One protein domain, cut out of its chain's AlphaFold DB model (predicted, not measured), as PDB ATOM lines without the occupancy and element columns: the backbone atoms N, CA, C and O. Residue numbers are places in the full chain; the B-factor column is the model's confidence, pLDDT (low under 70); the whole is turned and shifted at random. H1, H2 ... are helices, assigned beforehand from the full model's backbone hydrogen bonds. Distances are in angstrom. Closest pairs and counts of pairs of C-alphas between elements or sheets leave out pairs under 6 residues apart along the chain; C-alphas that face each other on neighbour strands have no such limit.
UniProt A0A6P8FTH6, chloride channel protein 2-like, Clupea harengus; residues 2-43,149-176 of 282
ATOM      1  N   ILE A   2     211.747 147.128 107.245       89.00
ATOM      2  CA  ILE A   2     212.471 145.954 106.723       89.00
ATOM      3  C   ILE A   2     211.718 145.452 105.490       89.00
ATOM      4  O   ILE A   2     210.493 145.374 105.526       89.00
ATOM      5  N   LEU A   3     212.431 145.165 104.403       89.69
ATOM      6  CA  LEU A   3     211.845 144.586 103.202       89.69
ATOM      7  C   LEU A   3     211.595 143.095 103.449       89.69
ATOM      8  O   LEU A   3     212.539 142.339 103.653       89.69
ATOM      9  N   LEU A   4     210.326 142.693 103.442       89.19
ATOM     10  CA  LEU A   4     209.929 141.289 103.589       89.19
ATOM     11  C   LEU A   4     209.808 140.583 102.234       89.19
ATOM     12  O   LEU A   4     210.051 139.385 102.138       89.19
ATOM     13  N   GLY A   5     209.464 141.329 101.186       90.00
ATOM     14  CA  GLY A   5     209.230 140.777  99.862       90.00
ATOM     15  C   GLY A   5     208.452 141.732  98.968       90.00
ATOM     16  O   GLY A   5     208.420 142.941  99.208       90.00
ATOM     17  N   SER A   6     207.822 141.166  97.948       89.44
ATOM     18  CA  SER A   6     206.929 141.854  97.024       89.44
ATOM     19  C   SER A   6     205.515 141.297  97.117       89.44
ATOM     20  O   SER A   6     205.318 140.106  97.343       89.44
ATOM     21  N   ILE A   7     204.538 142.171  96.899       92.00
ATOM     22  CA  ILE A   7     203.131 141.815  96.752       92.00
ATOM     23  C   ILE A   7     202.613 142.418  95.451       92.00
ATOM     24  O   ILE A   7     202.976 143.538  95.078       92.00
ATOM     25  N   GLU A   8     201.768 141.675  94.746       90.81
ATOM     26  CA  GLU A   8     201.140 142.184  93.538       90.81
ATOM     27  C   GLU A   8     200.099 143.256  93.884       90.81
ATOM     28  O   GLU A   8     199.269 143.094  94.781       90.81
ATOM     29  N   ARG A   9     200.082 144.351  93.116       92.44
ATOM     30  CA  ARG A   9     199.099 145.426  93.296       92.44
ATOM     31  C   ARG A   9     197.657 144.921  93.196       92.44
ATOM     32  O   ARG A   9     196.806 145.412  93.928       92.44
ATOM     33  N   ALA A  10     197.382 143.951  92.324       92.12
ATOM     34  CA  ALA A  10     196.050 143.370  92.181       92.12
ATOM     35  C   ALA A  10     195.566 142.717  93.487       92.12
ATOM     36  O   ALA A  10     194.414 142.898  93.867       92.12
ATOM     37  N   GLN A  11     196.451 142.038  94.224       91.88
ATOM     38  CA  GLN A  11     196.109 141.448  95.522       91.88
ATOM     39  C   GLN A  11     195.764 142.524  96.553       91.88
ATOM     40  O   GLN A  11     194.767 142.397  97.257       91.88
ATOM     41  N   LEU A  12     196.530 143.620  96.590       91.56
ATOM     42  CA  LEU A  12     196.212 144.768  97.446       91.56
ATOM     43  C   LEU A  12     194.859 145.392  97.086       91.56
ATOM     44  O   LEU A  12     194.098 145.762  97.973       91.56
ATOM     45  N   GLN A  13     194.530 145.488  95.796       92.00
ATOM     46  CA  GLN A  13     193.224 145.991  95.365       92.00
ATOM     47  C   GLN A  13     192.081 145.079  95.812       92.00
ATOM     48  O   GLN A  13     191.048 145.582  96.239       92.00
ATOM     49  N   VAL A  14     192.265 143.758  95.735       90.56
ATOM     50  CA  VAL A  14     191.273 142.788  96.219       90.56
ATOM     51  C   VAL A  14     191.086 142.910  97.729       90.56
ATOM     52  O   VAL A  14     189.947 142.944  98.182       90.56
ATOM     53  N   LEU A  15     192.172 143.045  98.499       90.12
ATOM     54  CA  LEU A  15     192.082 143.270  99.944       90.12
ATOM     55  C   LEU A  15     191.308 144.546 100.279       90.12
ATOM     56  O   LEU A  15     190.386 144.509 101.088       90.12
ATOM     57  N   LEU A  16     191.636 145.660  99.624       90.00
ATOM     58  CA  LEU A  16     190.939 146.929  99.845       90.00
ATOM     59  C   LEU A  16     189.458 146.834  99.466       90.00
ATOM     60  O   LEU A  16     188.603 147.325 100.197       90.00
ATOM     61  N   ALA A  17     189.140 146.161  98.359       89.44
ATOM     62  CA  ALA A  17     187.760 145.927  97.945       89.44
ATOM     63  C   ALA A  17     187.003 144.998  98.906       89.44
ATOM     64  O   ALA A  17     185.785 145.095  99.009       89.44
ATOM     65  N   GLN A  18     187.699 144.096  99.600       87.94
ATOM     66  CA  GLN A  18     187.105 143.253 100.632       87.94
ATOM     67  C   GLN A  18     186.851 144.037 101.923       87.94
ATOM     68  O   GLN A  18     185.832 143.813 102.568       87.94
ATOM     69  N   GLN A  19     187.738 144.961 102.287       87.81
ATOM     70  CA  GLN A  19     187.599 145.797 103.482       87.81
ATOM     71  C   GLN A  19     186.501 146.853 103.316       87.81
ATOM     72  O   GLN A  19     185.621 146.967 104.156       87.81
ATOM     73  N   LEU A  20     186.480 147.545 102.176       89.31
ATOM     74  CA  LEU A  20     185.507 148.599 101.855       89.31
ATOM     75  C   LEU A  20     184.323 148.072 101.024       89.31
ATOM     76  O   LEU A  20     183.600 148.823 100.370       89.31
ATOM     77  N   GLY A  21     184.159 146.751 100.969       87.62
ATOM     78  CA  GLY A  21     183.201 146.102 100.086       87.62
ATOM     79  C   GLY A  21     181.755 146.276 100.539       87.62
ATOM     80  O   GLY A  21     181.457 146.336 101.730       87.62
ATOM     81  N   ARG A  22     180.821 146.226  99.576       85.50
ATOM     82  CA  ARG A  22     179.371 146.262  99.852       85.50
ATOM     83  C   ARG A  22     178.939 145.212 100.883       85.50
ATOM     84  O   ARG A  22     178.039 145.477 101.663       85.50
ATOM     85  N   GLN A  23     179.552 144.029 100.870       86.00
ATOM     86  CA  GLN A  23     179.205 142.959 101.813       86.00
ATOM     87  C   GLN A  23     179.522 143.356 103.260       86.00
ATOM     88  O   GLN A  23     178.622 143.344 104.090       86.00
ATOM     89  N   GLN A  24     180.743 143.827 103.532       88.94
ATOM     90  CA  GLN A  24     181.120 144.334 104.858       88.94
ATOM     91  C   GLN A  24     180.250 145.506 105.304       88.94
ATOM     92  O   GLN A  24     179.831 145.585 106.457       88.94
ATOM     93  N   ARG A  25     179.922 146.389 104.364       89.75
ATOM     94  CA  ARG A  25     179.028 147.509 104.626       89.75
ATOM     95  C   ARG A  25     177.632 147.054 105.061       89.75
ATOM     96  O   ARG A  25     177.096 147.566 106.039       89.75
ATOM     97  N   LEU A  26     177.060 146.069 104.373       86.75
ATOM     98  CA  LEU A  26     175.768 145.491 104.746       86.75
ATOM     99  C   LEU A  26     175.823 144.778 106.098       86.75
ATOM    100  O   LEU A  26     174.894 144.921 106.890       86.75
ATOM    101  N   ASP A  27     176.905 144.054 106.385       88.12
ATOM    102  CA  ASP A  27     177.097 143.396 107.679       88.12
ATOM    103  C   ASP A  27     177.126 144.420 108.822       88.12
ATOM    104  O   ASP A  27     176.477 144.216 109.851       88.12
ATOM    105  N   TYR A  28     177.793 145.560 108.614       89.00
ATOM    106  CA  TYR A  28     177.802 146.679 109.556       89.00
ATOM    107  C   TYR A  28     176.395 147.252 109.789       89.00
ATOM    108  O   TYR A  28     175.963 147.381 110.940       89.00
ATOM    109  N   VAL A  29     175.639 147.535 108.721       88.94
ATOM    110  CA  VAL A  29     174.253 148.035 108.818       88.94
ATOM    111  C   VAL A  29     173.365 147.029 109.551       88.94
ATOM    112  O   VAL A  29     172.614 147.382 110.466       88.94
ATOM    113  N   HIS A  30     173.490 145.749 109.207       87.38
ATOM    114  CA  HIS A  30     172.730 144.684 109.838       87.38
ATOM    115  C   HIS A  30     173.072 144.560 111.329       87.38
ATOM    116  O   HIS A  30     172.164 144.495 112.165       87.38
ATOM    117  N   GLN A  31     174.356 144.595 111.693       89.81
ATOM    118  CA  GLN A  31     174.802 144.538 113.084       89.81
ATOM    119  C   GLN A  31     174.319 145.745 113.893       89.81
ATOM    120  O   GLN A  31     173.830 145.571 115.014       89.81
ATOM    121  N   ARG A  32     174.375 146.949 113.316       88.38
ATOM    122  CA  ARG A  32     173.831 148.166 113.927       88.38
ATOM    123  C   ARG A  32     172.333 148.033 114.203       88.38
ATOM    124  O   ARG A  32     171.900 148.292 115.325       88.38
ATOM    125  N   SER A  33     171.556 147.548 113.232       86.50
ATOM    126  CA  SER A  33     170.108 147.355 113.400       86.50
ATOM    127  C   SER A  33     169.770 146.335 114.498       86.50
ATOM    128  O   SER A  33     168.833 146.525 115.279       86.50
ATOM    129  N   GLN A  34     170.552 145.255 114.613       87.06
ATOM    130  CA  GLN A  34     170.380 144.255 115.667       87.06
ATOM    131  C   GLN A  34     170.742 144.807 117.048       87.06
ATOM    132  O   GLN A  34     170.041 144.528 118.023       87.06
ATOM    133  N   ALA A  35     171.804 145.610 117.139       88.19
ATOM    134  CA  ALA A  35     172.199 146.268 118.378       88.19
ATOM    135  C   ALA A  35     171.119 147.248 118.862       88.19
ATOM    136  O   ALA A  35     170.790 147.258 120.048       88.19
ATOM    137  N   GLU A  36     170.508 148.014 117.955       86.12
ATOM    138  CA  GLU A  36     169.390 148.903 118.288       86.12
ATOM    139  C   GLU A  36     168.163 148.127 118.779       86.12
ATOM    140  O   GLU A  36     167.617 148.457 119.834       86.12
ATOM    141  N   LYS A  37     167.777 147.041 118.091       86.25
ATOM    142  CA  LYS A  37     166.685 146.151 118.534       86.25
ATOM    143  C   LYS A  37     166.945 145.590 119.934       86.25
ATOM    144  O   LYS A  37     166.037 145.577 120.765       86.25
ATOM    145  N   LYS A  38     168.184 145.176 120.218       87.38
ATOM    146  CA  LYS A  38     168.577 144.675 121.539       87.38
ATOM    147  C   LYS A  38     168.459 145.759 122.615       87.38
ATOM    148  O   LYS A  38     167.827 145.517 123.641       87.38
ATOM    149  N   ARG A  39     168.967 146.973 122.365       84.50
ATOM    150  CA  ARG A  39     168.833 148.101 123.309       84.50
ATOM    151  C   ARG A  39     167.372 148.469 123.577       84.50
ATOM    152  O   ARG A  39     167.010 148.730 124.719       84.50
ATOM    153  N   LEU A  40     166.522 148.458 122.549       82.31
ATOM    154  CA  LEU A  40     165.082 148.715 122.683       82.31
ATOM    155  C   LEU A  40     164.364 147.637 123.514       82.31
ATOM    156  O   LEU A  40     163.463 147.965 124.290       82.31
ATOM    157  N   SER A  41     164.774 146.369 123.391       79.94
ATOM    158  CA  SER A  41     164.236 145.286 124.224       79.94
ATOM    159  C   SER A  41     164.665 145.391 125.691       79.94
ATOM    160  O   SER A  41     163.821 145.232 126.566       79.94
ATOM    161  N   GLU A  42     165.921 145.761 125.969       73.38
ATOM    162  CA  GLU A  42     166.431 145.942 127.340       73.38
ATOM    163  C   GLU A  42     165.711 147.085 128.080       73.38
ATOM    164  O   GLU A  42     165.403 146.963 129.261       73.38
ATOM    165  N   ILE A  43     165.357 148.169 127.380       68.75
ATOM    166  CA  ILE A  43     164.598 149.292 127.961       68.75
ATOM    167  C   ILE A  43     163.129 148.912 128.235       68.75
ATOM    168  O   ILE A  43     162.508 149.454 129.149       68.75
ATOM    169  N   ASP A 149     170.680 151.397 103.398       73.88
ATOM    170  CA  ASP A 149     170.021 152.640 103.809       73.88
ATOM    171  C   ASP A 149     171.034 153.735 104.163       73.88
ATOM    172  O   ASP A 149     170.661 154.877 104.451       73.88
ATOM    173  N   MET A 150     172.331 153.410 104.153       80.19
ATOM    174  CA  MET A 150     173.364 154.383 104.444       80.19
ATOM    175  C   MET A 150     173.415 155.454 103.366       80.19
ATOM    176  O   MET A 150     173.536 155.207 102.164       80.19
ATOM    177  N   THR A 151     173.374 156.699 103.825       86.19
ATOM    178  CA  THR A 151     173.572 157.852 102.949       86.19
ATOM    179  C   THR A 151     175.016 157.903 102.455       86.19
ATOM    180  O   THR A 151     175.928 157.460 103.143       86.19
ATOM    181  N   ILE A 152     175.263 158.531 101.303       87.19
ATOM    182  CA  ILE A 152     176.622 158.691 100.743       87.19
ATOM    183  C   ILE A 152     177.603 159.293 101.767       87.19
ATOM    184  O   ILE A 152     178.769 158.909 101.803       87.19
ATOM    185  N   ARG A 153     177.135 160.216 102.620       88.69
ATOM    186  CA  ARG A 153     177.958 160.807 103.685       88.69
ATOM    187  C   ARG A 153     178.308 159.785 104.767       88.69
ATOM    188  O   ARG A 153     179.459 159.709 105.165       88.69
ATOM    189  N   GLU A 154     177.334 158.992 105.197       89.00
ATOM    190  CA  GLU A 154     177.544 157.931 106.187       89.00
ATOM    191  C   GLU A 154     178.446 156.816 105.643       89.00
ATOM    192  O   GLU A 154     179.298 156.314 106.367       89.00
ATOM    193  N   ILE A 155     178.329 156.487 104.350       88.50
ATOM    194  CA  ILE A 155     179.250 155.569 103.671       88.50
ATOM    195  C   ILE A 155     180.678 156.114 103.730       88.50
ATOM    196  O   ILE A 155     181.573 155.377 104.116       88.50
ATOM    197  N   ALA A 156     180.898 157.387 103.390       90.12
ATOM    198  CA  ALA A 156     182.235 157.981 103.414       90.12
ATOM    199  C   ALA A 156     182.842 157.998 104.829       90.12
ATOM    200  O   ALA A 156     184.012 157.671 104.998       90.12
ATOM    201  N   GLU A 157     182.041 158.333 105.844       92.38
ATOM    202  CA  GLU A 157     182.462 158.300 107.252       92.38
ATOM    203  C   GLU A 157     182.808 156.870 107.707       92.38
ATOM    204  O   GLU A 157     183.796 156.662 108.411       92.38
ATOM    205  N   TRP A 158     182.021 155.875 107.287       90.81
ATOM    206  CA  TRP A 158     182.307 154.463 107.548       90.81
ATOM    207  C   TRP A 158     183.573 153.993 106.820       90.81
ATOM    208  O   TRP A 158     184.409 153.324 107.421       90.81
ATOM    209  N   GLU A 159     183.754 154.367 105.551       91.88
ATOM    210  CA  GLU A 159     184.945 154.033 104.763       91.88
ATOM    211  C   GLU A 159     186.217 154.625 105.387       91.88
ATOM    212  O   GLU A 159     187.228 153.933 105.463       91.88
ATOM    213  N   GLU A 160     186.171 155.866 105.885       90.75
ATOM    214  CA  GLU A 160     187.292 156.493 106.600       90.75
ATOM    215  C   GLU A 160     187.644 155.723 107.881       90.75
ATOM    216  O   GLU A 160     188.808 155.394 108.100       90.75
ATOM    217  N   GLN A 161     186.640 155.335 108.674       90.12
ATOM    218  CA  GLN A 161     186.854 154.510 109.869       90.12
ATOM    219  C   GLN A 161     187.452 153.143 109.523       90.12
ATOM    220  O   GLN A 161     188.350 152.668 110.213       90.12
ATOM    221  N   GLN A 162     186.989 152.514 108.441       88.81
ATOM    222  CA  GLN A 162     187.539 151.244 107.975       88.81
ATOM    223  C   GLN A 162     188.964 151.384 107.434       88.81
ATOM    224  O   GLN A 162     189.740 150.442 107.554       88.81
ATOM    225  N   LEU A 163     189.335 152.530 106.856       89.12
ATOM    226  CA  LEU A 163     190.701 152.794 106.392       89.12
ATOM    227  C   LEU A 163     191.706 152.961 107.542       89.12
ATOM    228  O   LEU A 163     192.889 152.675 107.344       89.12
ATOM    229  N   ASP A 164     191.251 153.382 108.724       90.12
ATOM    230  CA  ASP A 164     192.077 153.456 109.937       90.12
ATOM    231  C   ASP A 164     192.342 152.074 110.565       90.12
ATOM    232  O   ASP A 164     193.294 151.899 111.339       90.12
ATOM    233  N   GLU A 165     191.528 151.067 110.234       88.25
ATOM    234  CA  GLU A 165     191.727 149.700 110.705       88.25
ATOM    235  C   GLU A 165     192.911 149.015 110.004       88.25
ATOM    236  O   GLU A 165     193.143 149.137 108.798       88.25
ATOM    237  N   GLN A 166     193.680 148.237 110.775       86.62
ATOM    238  CA  GLN A 166     194.825 147.506 110.236       86.62
ATOM    239  C   GLN A 166     194.367 146.404 109.277       86.62
ATOM    240  O   GLN A 166     193.615 145.505 109.647       86.62
ATOM    241  N   ILE A 167     194.900 146.444 108.058       85.19
ATOM    242  CA  ILE A 167     194.635 145.436 107.031       85.19
ATOM    243  C   ILE A 167     195.294 144.112 107.425       85.19
ATOM    244  O   ILE A 167     196.486 144.071 107.745       85.19
ATOM    245  N   ASN A 168     194.537 143.018 107.342       84.12
ATOM    246  CA  ASN A 168     195.091 141.682 107.507       84.12
ATOM    247  C   ASN A 168     195.738 141.184 106.196       84.12
ATOM    248  O   ASN A 168     195.072 141.064 105.168       84.12
ATOM    249  N   PHE A 169     197.033 140.854 106.248       85.50
ATOM    250  CA  PHE A 169     197.806 140.315 105.124       85.50
ATOM    251  C   PHE A 169     197.964 138.782 105.147       85.50
ATOM    252  O   PHE A 169     198.675 138.249 104.299       85.50
ATOM    253  N   ASP A 170     197.311 138.059 106.062       83.31
ATOM    254  CA  ASP A 170     197.451 136.599 106.221       83.31
ATOM    255  C   ASP A 170     197.122 135.814 104.938       83.31
ATOM    256  O   ASP A 170     197.736 134.788 104.642       83.31
ATOM    257  N   ASN A 171     196.179 136.322 104.139       79.94
ATOM    258  CA  ASN A 171     195.764 135.699 102.880       79.94
ATOM    259  C   ASN A 171     196.581 136.179 101.666       79.94
ATOM    260  O   ASN A 171     196.321 135.749 100.538       79.94
ATOM    261  N   CYS A 172     197.561 137.064 101.866       82.25
ATOM    262  CA  CYS A 172     198.412 137.567 100.798       82.25
ATOM    263  C   CYS A 172     199.689 136.753 100.651       82.25
ATOM    264  O   CYS A 172     200.356 136.388 101.615       82.25
ATOM    265  N   LYS A 173     200.074 136.523  99.396       85.56
ATOM    266  CA  LYS A 173     201.342 135.878  99.071       85.56
ATOM    267  C   LYS A 173     202.413 136.954  98.990       85.56
ATOM    268  O   LYS A 173     202.518 137.656  97.991       85.56
ATOM    269  N   ILE A 174     203.162 137.111 100.077       89.62
ATOM    270  CA  ILE A 174     204.356 137.953 100.086       89.62
ATOM    271  C   ILE A 174     205.498 137.110  99.532       89.62
ATOM    272  O   ILE A 174     206.025 136.231 100.215       89.62
ATOM    273  N   ASP A 175     205.865 137.368  98.283       87.75
ATOM    274  CA  ASP A 175     206.941 136.639  97.627       87.75
ATOM    275  C   ASP A 175     208.296 137.195  98.090       87.75
ATOM    276  O   ASP A 175     208.508 138.413  98.031       87.75
ATOM    277  N   PRO A 176     209.235 136.347  98.554       85.94
ATOM    278  CA  PRO A 176     210.548 136.815  98.972       85.94
ATOM    279  C   PRO A 176     211.274 137.436  97.777       85.94
ATOM    280  O   PRO A 176     211.302 136.858  96.689       85.94
TER     281      PRO A 176
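AT A GLANCE: This is residues 2 to 43 and 149 to 176 of the 282 residues of the protein "chloride channel protein 2-like" of Clupea harengus (UniProt A0A6P8FTH6). Two helices, H1 and the longer H2, follow each other end to end and nearly in line, making a long rod, and a third helix, H3, sits slantwise beside their joint. Residues 30 to 43 of H2 stick out free at one end of the rod, and the unnamed stretch 165 to 176 runs back toward the other end, where the printed part begins. The printed part has 70 residues with three named helices, H1, H2 and H3 in chain order, and no named strand; the class is all helix. The whole is only just loose, close to extended, with a radius of gyration of the C-alphas of 16.6 A, and the C-alphas span 55 by 26 by 19 A.

HOW THE PARTS SIT: H1, residues 9 to 19, and H2, residues 22 to 43, are joined by a tight link of 2 residues. They run the same way at a shallow tilt of 20 degrees, with their centres 26.2 A apart. They are close but not clearly touching, and their closest C-alphas, those of Gln 18 and Gln 24, are 7.4 A apart. H3, residues 152 to 164, is close to H1 but not clearly touching it, and the closest C-alphas of the two, those of Gln 19 and Gln 162, are 7.1 A apart. H1 and H3 run opposite ways at a steep tilt of 62 degrees. H2 and H3 are near each other, with 6 pairs of C-alphas within 10 A; their closest C-alphas are 8.1 A apart. In H1, H2 and H3 every O i to N i+4 pair is within hydrogen-bond range.

IN THESE COORDINATES: Residues 2 to 8 come before H1, which begins at C-alpha 9, at (199.099, 145.426, 93.296), and is 15.4 A long from first to last C-alpha. H2, 31.9 A long, ends at C-alpha 43, at (164.598, 149.292, 127.961). H3, 18.7 A long, ends at C-alpha 164, at (192.077, 153.456, 109.937).

THE WHOLE: The two C-alphas farthest apart are those of Ile 43 and Pro 176, at 55.7 A, while the first and last printed C-alphas, those of Ile 2 and Pro 176, are 12.1 A apart. Without the stretch 30 to 43, which stands free, the body has 56 residues and spans 44 by 20 by 16 A. Residues 44 to 148 are not printed, and C-alphas 43 and 149 are 25.0 A apart across this cut; the link from H2 to H3 runs across it. The mean pLDDT of the printed part is 87.3, and the one printed residue under 70 is residue 43.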